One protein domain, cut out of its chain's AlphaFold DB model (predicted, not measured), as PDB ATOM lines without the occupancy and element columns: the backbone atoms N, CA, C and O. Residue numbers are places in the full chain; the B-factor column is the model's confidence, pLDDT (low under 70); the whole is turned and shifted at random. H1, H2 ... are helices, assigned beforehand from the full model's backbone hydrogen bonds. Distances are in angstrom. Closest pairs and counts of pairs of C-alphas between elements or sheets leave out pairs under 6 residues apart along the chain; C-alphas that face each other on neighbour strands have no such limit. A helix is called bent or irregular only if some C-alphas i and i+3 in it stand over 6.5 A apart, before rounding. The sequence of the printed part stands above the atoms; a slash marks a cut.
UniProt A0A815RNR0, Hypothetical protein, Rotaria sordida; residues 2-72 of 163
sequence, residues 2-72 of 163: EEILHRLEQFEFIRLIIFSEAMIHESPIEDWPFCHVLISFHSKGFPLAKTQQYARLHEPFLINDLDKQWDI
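Overview. This is residues 2 to 72 of the 163 residues of the protein "Hypothetical protein" of Rotaria sordida (UniProt A0A815RNR0). Four short helices are spread round a core of unnamed chain: H1 is alone toward one end of the longest axis, and H2, H3 and H4 are toward the other end. H3, the longest helix, and H2 are near each other but crossed at nearly a right angle, and the long link between them, residues 27 to 47, winds through the middle of the body and out again, while residues 9 to 20 run from the H1 end across to H2. The printed part has 71 residues with four named helices, in the order H1, H2, H3, H4, and no named strand; the class is all helix, although the helices hold 29 of the 71 residues, under half. The whole is compact, with a radius of gyration of the C-alphas of 12.6 A, and rounded in outline, with spans of 32, 28 and 22 A.

Arrangement. The longest helix, H3, is residues 48 to 58. H2, residues 21 to 26, is near it: the two are close but not clearly touching, with 2 pairs of C-alphas within 8 A. Their closest C-alphas are those of Ile 24 and Thr 51, 7.8 A apart. The lines of H2 and H3 stand at 85 degrees, about perpendicular, and their centres are 13.4 A apart. H4, residues 68 to 72, follows H3 after a short link of 9 residues, yet the two are only just apart, with their closest C-alphas 8.3 A from each other. H4 is also apart from H2. H1, residues 2 to 8, is apart from H2, from H3 and from H4. No helix touches another, and there is no hairpin. Outside the helices there is one short parallel pairing, of residues 37 to 38 with residues 61 to 62; the first pair lies in the link from H2 to H3 and the second in the link from H3 to H4. In H1, H2, H3 and H4 every O i to N i+4 pair is within hydrogen-bond range.

Along the chain. H3, residues 48 to 58, measures 15.4 A from first to last C-alpha. It begins at C-alpha 48, at (-38.770, 32.834, 40.634), and ends at C-alpha 58, at (-24.719, 26.647, 39.846), so that x rises along it while z changes little. H2, residues 21 to 26, is 8.4 A long. H1, residues 2 to 8, is 9.9 A long and begins at C-alpha 2, at (-28.814, 48.408, 51.913). H4, residues 68 to 72, is 6.4 A long and ends at C-alpha 72, at (-45.819, 30.907, 50.878). No helix is bent or irregular.

Size, cuts and confidence. The two C-alphas farthest apart are those of Glu 12 and Asp 71, 35.5 A from each other, the one in the link after H1 and the other in H4. The first and last printed C-alphas, those of Glu 2 and Ile 72, are 24.4 A apart. Two links are long: the 12 residues from H1 to H2, residues 9 to 20, whose C-alphas lie 7 to 21 A from the mean of the C-alphas, and the 21 residues from H2 to H3, residues 27 to 47, whose C-alphas lie 4 to 16 A from it. The printed part runs from residue 2 to residue 72 of a chain of 163 residues and has no cut. The mean pLDDT of the printed part is 96.8, and no printed residue is under 70. Of the helices, H1 has a mean pLDDT of 94, H2 of 97, and H3 and H4 of 98 each.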
ATOM      1  N   GLU A   2     -30.152  47.781  51.917       91.00
ATOM      2  CA  GLU A   2     -28.814  48.408  51.913       91.00
ATOM      3  C   GLU A   2     -28.086  48.327  53.261       91.00
ATOM      4  O   GLU A   2     -26.973  47.826  53.327       91.00
ATOM      5  N   GLU A   3     -28.755  48.693  54.353       95.50
ATOM      6  CA  GLU A   3     -28.208  48.622  55.715       95.50
ATOM      7  C   GLU A   3     -27.684  47.234  56.123       95.50
ATOM      8  O   GLU A   3     -26.640  47.109  56.766       95.50
ATOM      9  N   ILE A   4     -28.407  46.170  55.772       95.31
ATOM     10  CA  ILE A   4     -28.001  44.799  56.104       95.31
ATOM     11  C   ILE A   4     -26.802  44.402  55.238       95.31
ATOM     12  O   ILE A   4     -25.835  43.849  55.758       95.31
ATOM     13  N   LEU A   5     -26.843  44.728  53.943       93.75
ATOM     14  CA  LEU A   5     -25.758  44.433  53.006       93.75
ATOM     15  C   LEU A   5     -24.467  45.157  53.402       93.75
ATOM     16  O   LEU A   5     -23.433  44.515  53.515       93.75
ATOM     17  N   HIS A   6     -24.533  46.443  53.749       92.06
ATOM     18  CA  HIS A   6     -23.362  47.214  54.176       92.06
ATOM     19  C   HIS A   6     -22.643  46.595  55.387       92.06
ATOM     20  O   HIS A   6     -21.414  46.613  55.471       92.06
ATOM     21  N   ARG A   7     -23.401  46.002  56.321       95.19
ATOM     22  CA  ARG A   7     -22.840  45.269  57.469       95.19
ATOM     23  C   ARG A   7     -22.216  43.933  57.059       95.19
ATOM     24  O   ARG A   7     -21.211  43.544  57.641       95.19
ATOM     25  N   LEU A   8     -22.783  43.242  56.067       93.44
ATOM     26  CA  LEU A   8     -22.224  41.997  55.526       93.44
ATOM     27  C   LEU A   8     -20.919  42.227  54.749       93.44
ATOM     28  O   LEU A   8     -20.042  41.371  54.792       93.44
ATOM     29  N   GLU A   9     -20.753  43.382  54.101       91.88
ATOM     30  CA  GLU A   9     -19.500  43.751  53.416       91.88
ATOM     31  C   GLU A   9     -18.318  43.943  54.370       91.88
ATOM     32  O   GLU A   9     -17.172  43.907  53.933       91.88
ATOM     33  N   GLN A  10     -18.567  44.121  55.672       93.69
ATOM     34  CA  GLN A  10     -17.496  44.263  56.666       93.69
ATOM     35  C   GLN A  10     -16.772  42.937  56.956       93.69
ATOM     36  O   GLN A  10     -15.745  42.934  57.632       93.69
ATOM     37  N   PHE A  11     -17.300  41.800  56.488       95.06
ATOM     38  CA  PHE A  11     -16.659  40.500  56.653       95.06
ATOM     39  C   PHE A  11     -15.586  40.298  55.579       95.06
ATOM     40  O   PHE A  11     -15.895  40.224  54.394       95.06
ATOM     41  N   GLU A  12     -14.334  40.107  55.999       95.19
ATOM     42  CA  GLU A  12     -13.167  40.013  55.102       95.19
ATOM     43  C   GLU A  12     -13.263  38.902  54.040       95.19
ATOM     44  O   GLU A  12     -12.661  39.002  52.972       95.19
ATOM     45  N   PHE A  13     -14.032  37.845  54.312       94.88
ATOM     46  CA  PHE A  13     -14.171  36.680  53.432       94.88
ATOM     47  C   PHE A  13     -15.453  36.690  52.588       94.88
ATOM     48  O   PHE A  13     -15.724  35.719  51.880       94.88
ATOM     49  N   ILE A  14     -16.261  37.753  52.661       95.06
ATOM     50  CA  ILE A  14     -17.530  37.859  51.939       95.06
ATOM     51  C   ILE A  14     -17.425  38.965  50.893       95.06
ATOM     52  O   ILE A  14     -17.151  40.120  51.197       95.06
ATOM     53  N   ARG A  15     -17.719  38.612  49.641       95.31
ATOM     54  CA  ARG A  15     -17.931  39.575  48.560       95.31
ATOM     55  C   ARG A  15     -19.405  39.582  48.188       95.31
ATOM     56  O   ARG A  15     -19.936  38.549  47.783       95.31
ATOM     57  N   LEU A  16     -20.045  40.745  48.276       96.00
ATOM     58  CA  LEU A  16     -21.422  40.910  47.827       96.00
ATOM     59  C   LEU A  16     -21.491  41.182  46.325       96.00
ATOM     60  O   LEU A  16     -20.683  41.920  45.762       96.00
ATOM     61  N   ILE A  17     -22.482  40.569  45.682       96.38
ATOM     62  CA  ILE A  17     -22.836  40.797  44.283       96.38
ATOM     63  C   ILE A  17     -24.353  40.958  44.239       96.38
ATOM     64  O   ILE A  17     -25.083  40.049  44.630       96.38
ATOM     65  N   ILE A  18     -24.825  42.123  43.796       96.88
ATOM     66  CA  ILE A  18     -26.254  42.410  43.643       96.88
ATOM     67  C   ILE A  18     -26.604  42.244  42.168       96.88
ATOM     68  O   ILE A  18     -26.051  42.945  41.319       96.88
ATOM     69  N   PHE A  19     -27.508  41.316  41.857       97.56
ATOM     70  CA  PHE A  19     -27.976  41.130  40.484       97.56
ATOM     71  C   PHE A  19     -28.956  42.254  40.152       97.56
ATOM     72  O   PHE A  19     -29.844  42.564  40.949       97.56
ATOM     73  N   SER A  20     -28.780  42.892  38.997       97.00
ATOM     74  CA  SER A  20     -29.664  43.977  38.581       97.00
ATOM     75  C   SER A  20     -31.019  43.439  38.121       97.00
ATOM     76  O   SER A  20     -31.123  42.306  37.652       97.00
ATOM     77  N   GLU A  21     -32.059  44.269  38.208       96.06
ATOM     78  CA  GLU A  21     -33.404  43.911  37.743       96.06
ATOM     79  C   GLU A  21     -33.409  43.529  36.252       96.06
ATOM     80  O   GLU A  21     -33.904  42.467  35.880       96.06
ATOM     81  N   ALA A  22     -32.760  44.335  35.406       96.94
ATOM     82  CA  ALA A  22     -32.629  44.040  33.979       96.94
ATOM     83  C   ALA A  22     -31.964  42.675  33.734       96.94
ATOM     84  O   ALA A  22     -32.454  41.887  32.933       96.94
ATOM     85  N   MET A  23     -30.908  42.335  34.480       97.44
ATOM     86  CA  MET A  23     -30.237  41.038  34.355       97.44
ATOM     87  C   MET A  23     -31.158  39.879  34.737       97.44
ATOM     88  O   MET A  23     -31.300  38.923  33.969       97.44
ATOM     89  N   ILE A  24     -31.821  39.960  35.898       97.44
ATOM     90  CA  ILE A  24     -32.669  38.853  36.353       97.44
ATOM     91  C   ILE A  24     -33.865  38.632  35.417       97.44
ATOM     92  O   ILE A  24     -34.308  37.500  35.226       97.44
ATOM     93  N   HIS A  25     -34.357  39.677  34.755       97.06
ATOM     94  CA  HIS A  25     -35.471  39.570  33.819       97.06
ATOM     95  C   HIS A  25     -35.037  39.180  32.404       97.06
ATOM     96  O   HIS A  25     -35.573  38.223  31.842       97.06
ATOM     97  N   GLU A  26     -34.030  39.846  31.854       96.94
ATOM     98  CA  GLU A  26     -33.735  39.841  30.417       96.94
ATOM     99  C   GLU A  26     -32.574  38.911  30.055       96.94
ATOM    100  O   GLU A  26     -32.646  38.206  29.052       96.94
ATOM    101  N   SER A  27     -31.526  38.848  30.882       97.50
ATOM    102  CA  SER A  27     -30.323  38.057  30.580       97.50
ATOM    103  C   SER A  27     -30.546  36.561  30.814       97.50
ATOM    104  O   SER A  27     -31.205  36.201  31.794       97.50
ATOM    105  N   PRO A  28     -29.998  35.665  29.978       97.62
ATOM    106  CA  PRO A  28     -30.040  34.225  30.235       97.62
ATOM    107  C   PRO A  28     -29.283  33.882  31.534       97.62
ATOM    108  O   PRO A  28     -28.436  34.655  31.985       97.62
ATOM    109  N   ILE A  29     -29.632  32.768  32.186       97.56
ATOM    110  CA  ILE A  29     -29.121  32.433  33.533       97.56
ATOM    111  C   ILE A  29     -27.616  32.150  33.544       97.56
ATOM    112  O   ILE A  29     -26.967  32.343  34.563       97.56
ATOM    113  N   GLU A  30     -27.072  31.723  32.409       97.25
ATOM    114  CA  GLU A  30     -25.659  31.434  32.188       97.25
ATOM    115  C   GLU A  30     -24.797  32.704  32.258       97.25
ATOM    116  O   GLU A  30     -23.615  32.628  32.590       97.25
ATOM    117  N   ASP A  31     -25.399  33.866  31.981       97.25
ATOM    118  CA  ASP A  31     -24.739  35.174  32.037       97.25
ATOM    119  C   ASP A  31     -24.821  35.810  33.435       97.25
ATOM    120  O   ASP A  31     -24.258  36.885  33.672       97.25
ATOM    121  N   TRP A  32     -25.545  35.192  34.374       98.25
ATOM    122  CA  TRP A  32     -25.660  35.722  35.728       98.25
ATOM    123  C   TRP A  32     -24.345  35.501  36.498       98.25
ATOM    124  O   TRP A  32     -23.683  34.477  36.322       98.25
ATOM    125  N   PRO A  33     -23.935  36.435  37.375       98.00
ATOM    126  CA  PRO A  33     -22.706  36.287  38.139       98.00
ATOM    127  C   PRO A  33     -22.749  35.051  39.035       98.00
ATOM    128  O   PRO A  33     -23.684  34.879  39.806       98.00
ATOM    129  N   PHE A  34     -21.691  34.243  39.014       97.44
ATOM    130  CA  PHE A  34     -21.557  33.118  39.935       97.44
ATOM    131  C   PHE A  34     -21.524  33.576  41.405       97.44
ATOM    132  O   PHE A  34     -20.880  34.574  41.750       97.44
ATOM    133  N   CYS A  35     -22.149  32.799  42.294       97.88
ATOM    134  CA  CYS A  35     -22.059  32.978  43.740       97.88
ATOM    135  C   CYS A  35     -22.004  31.635  44.482       97.88
ATOM    136  O   CYS A  35     -22.593  30.649  44.055       97.88
ATOM    137  N   HIS A  36     -21.323  31.610  45.633       98.00
ATOM    138  CA  HIS A  36     -21.298  30.439  46.523       98.00
ATOM    139  C   HIS A  36     -22.552  30.342  47.400       98.00
ATOM    140  O   HIS A  36     -22.946  29.258  47.820       98.00
ATOM    141  N   VAL A  37     -23.149  31.493  47.716       98.12
ATOM    142  CA  VAL A  37     -24.321  31.639  48.580       98.12
ATOM    143  C   VAL A  37     -25.320  32.531  47.860       98.12
ATOM    144  O   VAL A  37     -24.956  33.618  47.405       98.12
ATOM    145  N   LEU A  38     -26.574  32.092  47.776       98.44
ATOM    146  CA  LEU A  38     -27.658  32.843  47.153       98.44
ATOM    147  C   LEU A  38     -28.694  33.245  48.209       98.44
ATOM    148  O   LEU A  38     -29.301  32.403  48.872       98.44
ATOM    149  N   ILE A  39     -28.915  34.554  48.327       98.06
ATOM    150  CA  ILE A  39     -30.047  35.139  49.049       98.06
ATOM    151  C   ILE A  39     -31.026  35.628  47.990       98.06
ATOM    152  O   ILE A  39     -30.720  36.553  47.242       98.06
ATOM    153  N   SER A  40     -32.195  35.004  47.911       97.94
ATOM    154  CA  SER A  40     -33.214  35.368  46.934       97.94
ATOM    155  C   SER A  40     -34.607  35.135  47.499       97.94
ATOM    156  O   SER A  40     -34.842  34.157  48.209       97.94
ATOM    157  N   PHE A  41     -35.525  36.049  47.202       97.38
ATOM    158  CA  PHE A  41     -36.900  36.011  47.678       97.38
ATOM    159  C   PHE A  41     -37.841  36.629  46.643       97.38
ATOM    160  O   PHE A  41     -37.548  37.664  46.044       97.38
ATOM    161  N   HIS A  42     -38.992  35.993  46.449       96.88
ATOM    162  CA  HIS A  42     -40.018  36.437  45.529       96.88
ATOM    163  C   HIS A  42     -40.687  37.722  46.022       96.88
ATOM    164  O   HIS A  42     -40.971  37.916  47.205       96.88
ATOM    165  N   SER A  43     -40.988  38.588  45.067       94.75
ATOM    166  CA  SER A  43     -41.924  39.695  45.205       94.75
ATOM    167  C   SER A  43     -42.649  39.871  43.874       94.75
ATOM    168  O   SER A  43     -42.242  39.283  42.874       94.75
ATOM    169  N   LYS A  44     -43.720  40.670  43.842       92.75
ATOM    170  CA  LYS A  44     -44.531  40.855  42.633       92.75
ATOM    171  C   LYS A  44     -43.661  41.177  41.408       92.75
ATOM    172  O   LYS A  44     -43.045  42.236  41.358       92.75
ATOM    173  N   GLY A  45     -43.692  40.291  40.412       93.94
ATOM    174  CA  GLY A  45     -42.937  40.412  39.160       93.94
ATOM    175  C   GLY A  45     -41.622  39.630  39.135       93.94
ATOM    176  O   GLY A  45     -41.106  39.379  38.055       93.94
ATOM    177  N   PHE A  46     -41.107  39.177  40.276       97.25
ATOM    178  CA  PHE A  46     -39.825  38.484  40.362       97.25
ATOM    179  C   PHE A  46     -39.838  37.133  39.610       97.25
ATOM    180  O   PHE A  46     -40.733  36.312  39.837       97.25
ATOM    181  N   PRO A  47     -38.836  36.834  38.758       97.44
ATOM    182  CA  PRO A  47     -38.807  35.613  37.959       97.44
ATOM    183  C   PRO A  47     -38.302  34.411  38.782       97.44
ATOM    184  O   PRO A  47     -37.195  33.900  38.576       97.44
ATOM    185  N   LEU A  48     -39.127  33.926  39.718       97.81
ATOM    186  CA  LEU A  48     -38.770  32.834  40.634       97.81
ATOM    187  C   LEU A  48     -38.384  31.545  39.890       97.81
ATOM    188  O   LEU A  48     -37.358  30.944  40.201       97.81
ATOM    189  N   ALA A  49     -39.128  31.180  38.841       97.94
ATOM    190  CA  ALA A  49     -38.831  30.003  38.020       97.94
ATOM    191  C   ALA A  49     -37.443  30.067  37.361       97.94
ATOM    192  O   ALA A  49     -36.730  29.067  37.301       97.94
ATOM    193  N   LYS A  50     -37.033  31.253  36.900       98.00
ATOM    194  CA  LYS A  50     -35.709  31.484  36.307       98.00
ATOM    195  C   LYS A  50     -34.612  31.422  37.369       98.00
ATOM    196  O   LYS A  50     -33.573  30.811  37.156       98.00
ATOM    197  N   THR A  51     -34.889  31.959  38.553       98.12
ATOM    198  CA  THR A  51     -33.981  31.880  39.707       98.12
ATOM    199  C   THR A  51     -33.771  30.435  40.174       98.12
ATOM    200  O   THR A  51     -32.648  30.046  40.480       98.12
ATOM    201  N   GLN A  52     -34.817  29.600  40.160       98.38
ATOM    202  CA  GLN A  52     -34.702  28.159  40.423       98.38
ATOM    203  C   GLN A  52     -33.815  27.461  39.380       98.38
ATOM    204  O   GLN A  52     -33.043  26.574  39.735       98.38
ATOM    205  N   GLN A  53     -33.884  27.861  38.105       98.31
ATOM    206  CA  GLN A  53     -32.995  27.326  37.068       98.31
ATOM    207  C   GLN A  53     -31.535  27.729  37.310       98.31
ATOM    208  O   GLN A  53     -30.668  26.862  37.267       98.31
ATOM    209  N   TYR A  54     -31.270  28.996  37.653       98.44
ATOM    210  CA  TYR A  54     -29.933  29.451  38.059       98.44
ATOM    211  C   TYR A  54     -29.396  28.636  39.250       98.44
ATOM    212  O   TYR A  54     -28.267  28.148  39.215       98.44
ATOM    213  N   ALA A  55     -30.218  28.416  40.281       98.25
ATOM    214  CA  ALA A  55     -29.824  27.631  41.450       98.25
ATOM    215  C   ALA A  55     -29.512  26.163  41.108       98.25
ATOM    216  O   ALA A  55     -28.593  25.591  41.682       98.25
ATOM    217  N   ARG A  56     -30.230  25.559  40.153       98.06
ATOM    218  CA  ARG A  56     -29.932  24.202  39.656       98.06
ATOM    219  C   ARG A  56     -28.657  24.146  38.817       98.06
ATOM    220  O   ARG A  56     -27.982  23.130  38.835       98.06
ATOM    221  N   LEU A  57     -28.353  25.208  38.069       97.94
ATOM    222  CA  LEU A  57     -27.163  25.280  37.221       97.94
ATOM    223  C   LEU A  57     -25.877  25.435  38.043       97.94
ATOM    224  O   LEU A  57     -24.864  24.821  37.718       97.94
ATOM    225  N   HIS A  58     -25.914  26.267  39.086       97.50
ATOM    226  CA  HIS A  58     -24.719  26.647  39.846       97.50
ATOM    227  C   HIS A  58     -24.623  26.027  41.243       97.50
ATOM    228  O   HIS A  58     -23.582  26.166  41.879       97.50
ATOM    229  N   GLU A  59     -25.691  25.386  41.724       97.75
ATOM    230  CA  GLU A  59     -25.776  24.732  43.038       97.75
ATOM    231  C   GLU A  59     -25.249  25.587  44.220       97.75
ATOM    232  O   GLU A  59     -24.476  25.095  45.047       97.75
ATOM    233  N   PRO A  60     -25.636  26.877  44.349       98.31
ATOM    234  CA  PRO A  60     -25.204  27.696  45.476       98.31
ATOM    235  C   PRO A  60     -25.863  27.229  46.781       98.31
ATOM    236  O   PRO A  60     -26.965  26.673  46.787       98.31
ATOM    237  N   PHE A  61     -25.255  27.558  47.920       98.50
ATOM    238  CA  PHE A  61     -25.928  27.424  49.208       98.50
ATOM    239  C   PHE A  61     -27.092  28.422  49.300       98.50
ATOM    240  O   PHE A  61     -26.890  29.639  49.271       98.50
ATOM    241  N   LEU A  62     -28.319  27.911  49.402       98.56
ATOM    242  CA  LEU A  62     -29.531  28.725  49.467       98.56
ATOM    243  C   LEU A  62     -29.813  29.155  50.909       98.56
ATOM    244  O   LEU A  62     -30.100  28.321  51.765       98.56
ATOM    245  N   ILE A  63     -29.792  30.467  51.174       98.25
ATOM    246  CA  ILE A  63     -30.221  31.010  52.478       98.25
ATOM    247  C   ILE A  63     -31.739  30.900  52.638       98.25
ATOM    248  O   ILE A  63     -32.241  30.611  53.722       98.25
ATOM    249  N   ASN A  64     -32.469  31.105  51.544       98.00
ATOM    250  CA  ASN A  64     -33.904  30.894  51.466       98.00
ATOM    251  C   ASN A  64     -34.177  29.840  50.396       98.00
ATOM    252  O   ASN A  64     -33.791  30.018  49.241       98.00
ATOM    253  N   ASP A  65     -34.859  28.765  50.782       98.19
ATOM    254  CA  ASP A  65     -35.343  27.758  49.842       98.19
ATOM    255  C   ASP A  65     -36.265  28.423  48.805       98.19
ATOM    256  O   ASP A  65     -37.157  29.194  49.166       98.19
ATOM    257  N   LEU A  66     -36.005  28.178  47.519       98.12
ATOM    258  CA  LEU A  66     -36.748  28.792  46.416       98.12
ATOM    259  C   LEU A  66     -38.086  28.092  46.152       98.12
ATOM    260  O   LEU A  66     -39.050  28.751  45.766       98.12
ATOM    261  N   ASP A  67     -38.171  26.780  46.379       96.62
ATOM    262  CA  ASP A  67     -39.390  26.001  46.154       96.62
ATOM    263  C   ASP A  67     -40.448  26.363  47.204       96.62
ATOM    264  O   ASP A  67     -41.617  26.577  46.874       96.62
ATOM    265  N   LYS A  68     -40.025  26.566  48.458       97.75
ATOM    266  CA  LYS A  68     -40.894  27.020  49.557       97.75
ATOM    267  C   LYS A  68     -41.511  28.396  49.345       97.75
ATOM    268  O   LYS A  68     -42.490  28.730  50.007       97.75
ATOM    269  N   GLN A  69     -41.002  29.195  48.415       98.06
ATOM    270  CA  GLN A  69     -41.599  30.495  48.112       98.06
ATOM    271  C   GLN A  69     -42.922  30.352  47.357       98.06
ATOM    272  O   GLN A  69     -43.807  31.180  47.560       98.06
ATOM    273  N   TRP A  70     -43.105  29.280  46.573       97.12
ATOM    274  CA  TRP A  70     -44.405  28.944  45.983       97.12
ATOM    275  C   TRP A  70     -45.428  28.582  47.057       97.12
ATOM    276  O   TRP A  70     -46.544  29.099  47.028       97.12
ATOM    277  N   ASP A  71     -45.017  27.786  48.049       97.56
ATOM    278  CA  ASP A  71     -45.865  27.419  49.189       97.56
ATOM    279  C   ASP A  71     -46.350  28.669  49.951       97.56
ATOM    280  O   ASP A  71     -47.514  28.759  50.325       97.56
ATOM    281  N   ILE A  72     -45.482  29.670  50.148       97.44
ATOM    282  CA  ILE A  72     -45.819  30.907  50.878       97.44
ATOM    283  C   ILE A  72     -46.835  31.782  50.121       97.44
ATOM    284  O   ILE A  72     -47.571  32.550  50.746       97.44
TER     285      ILE A  72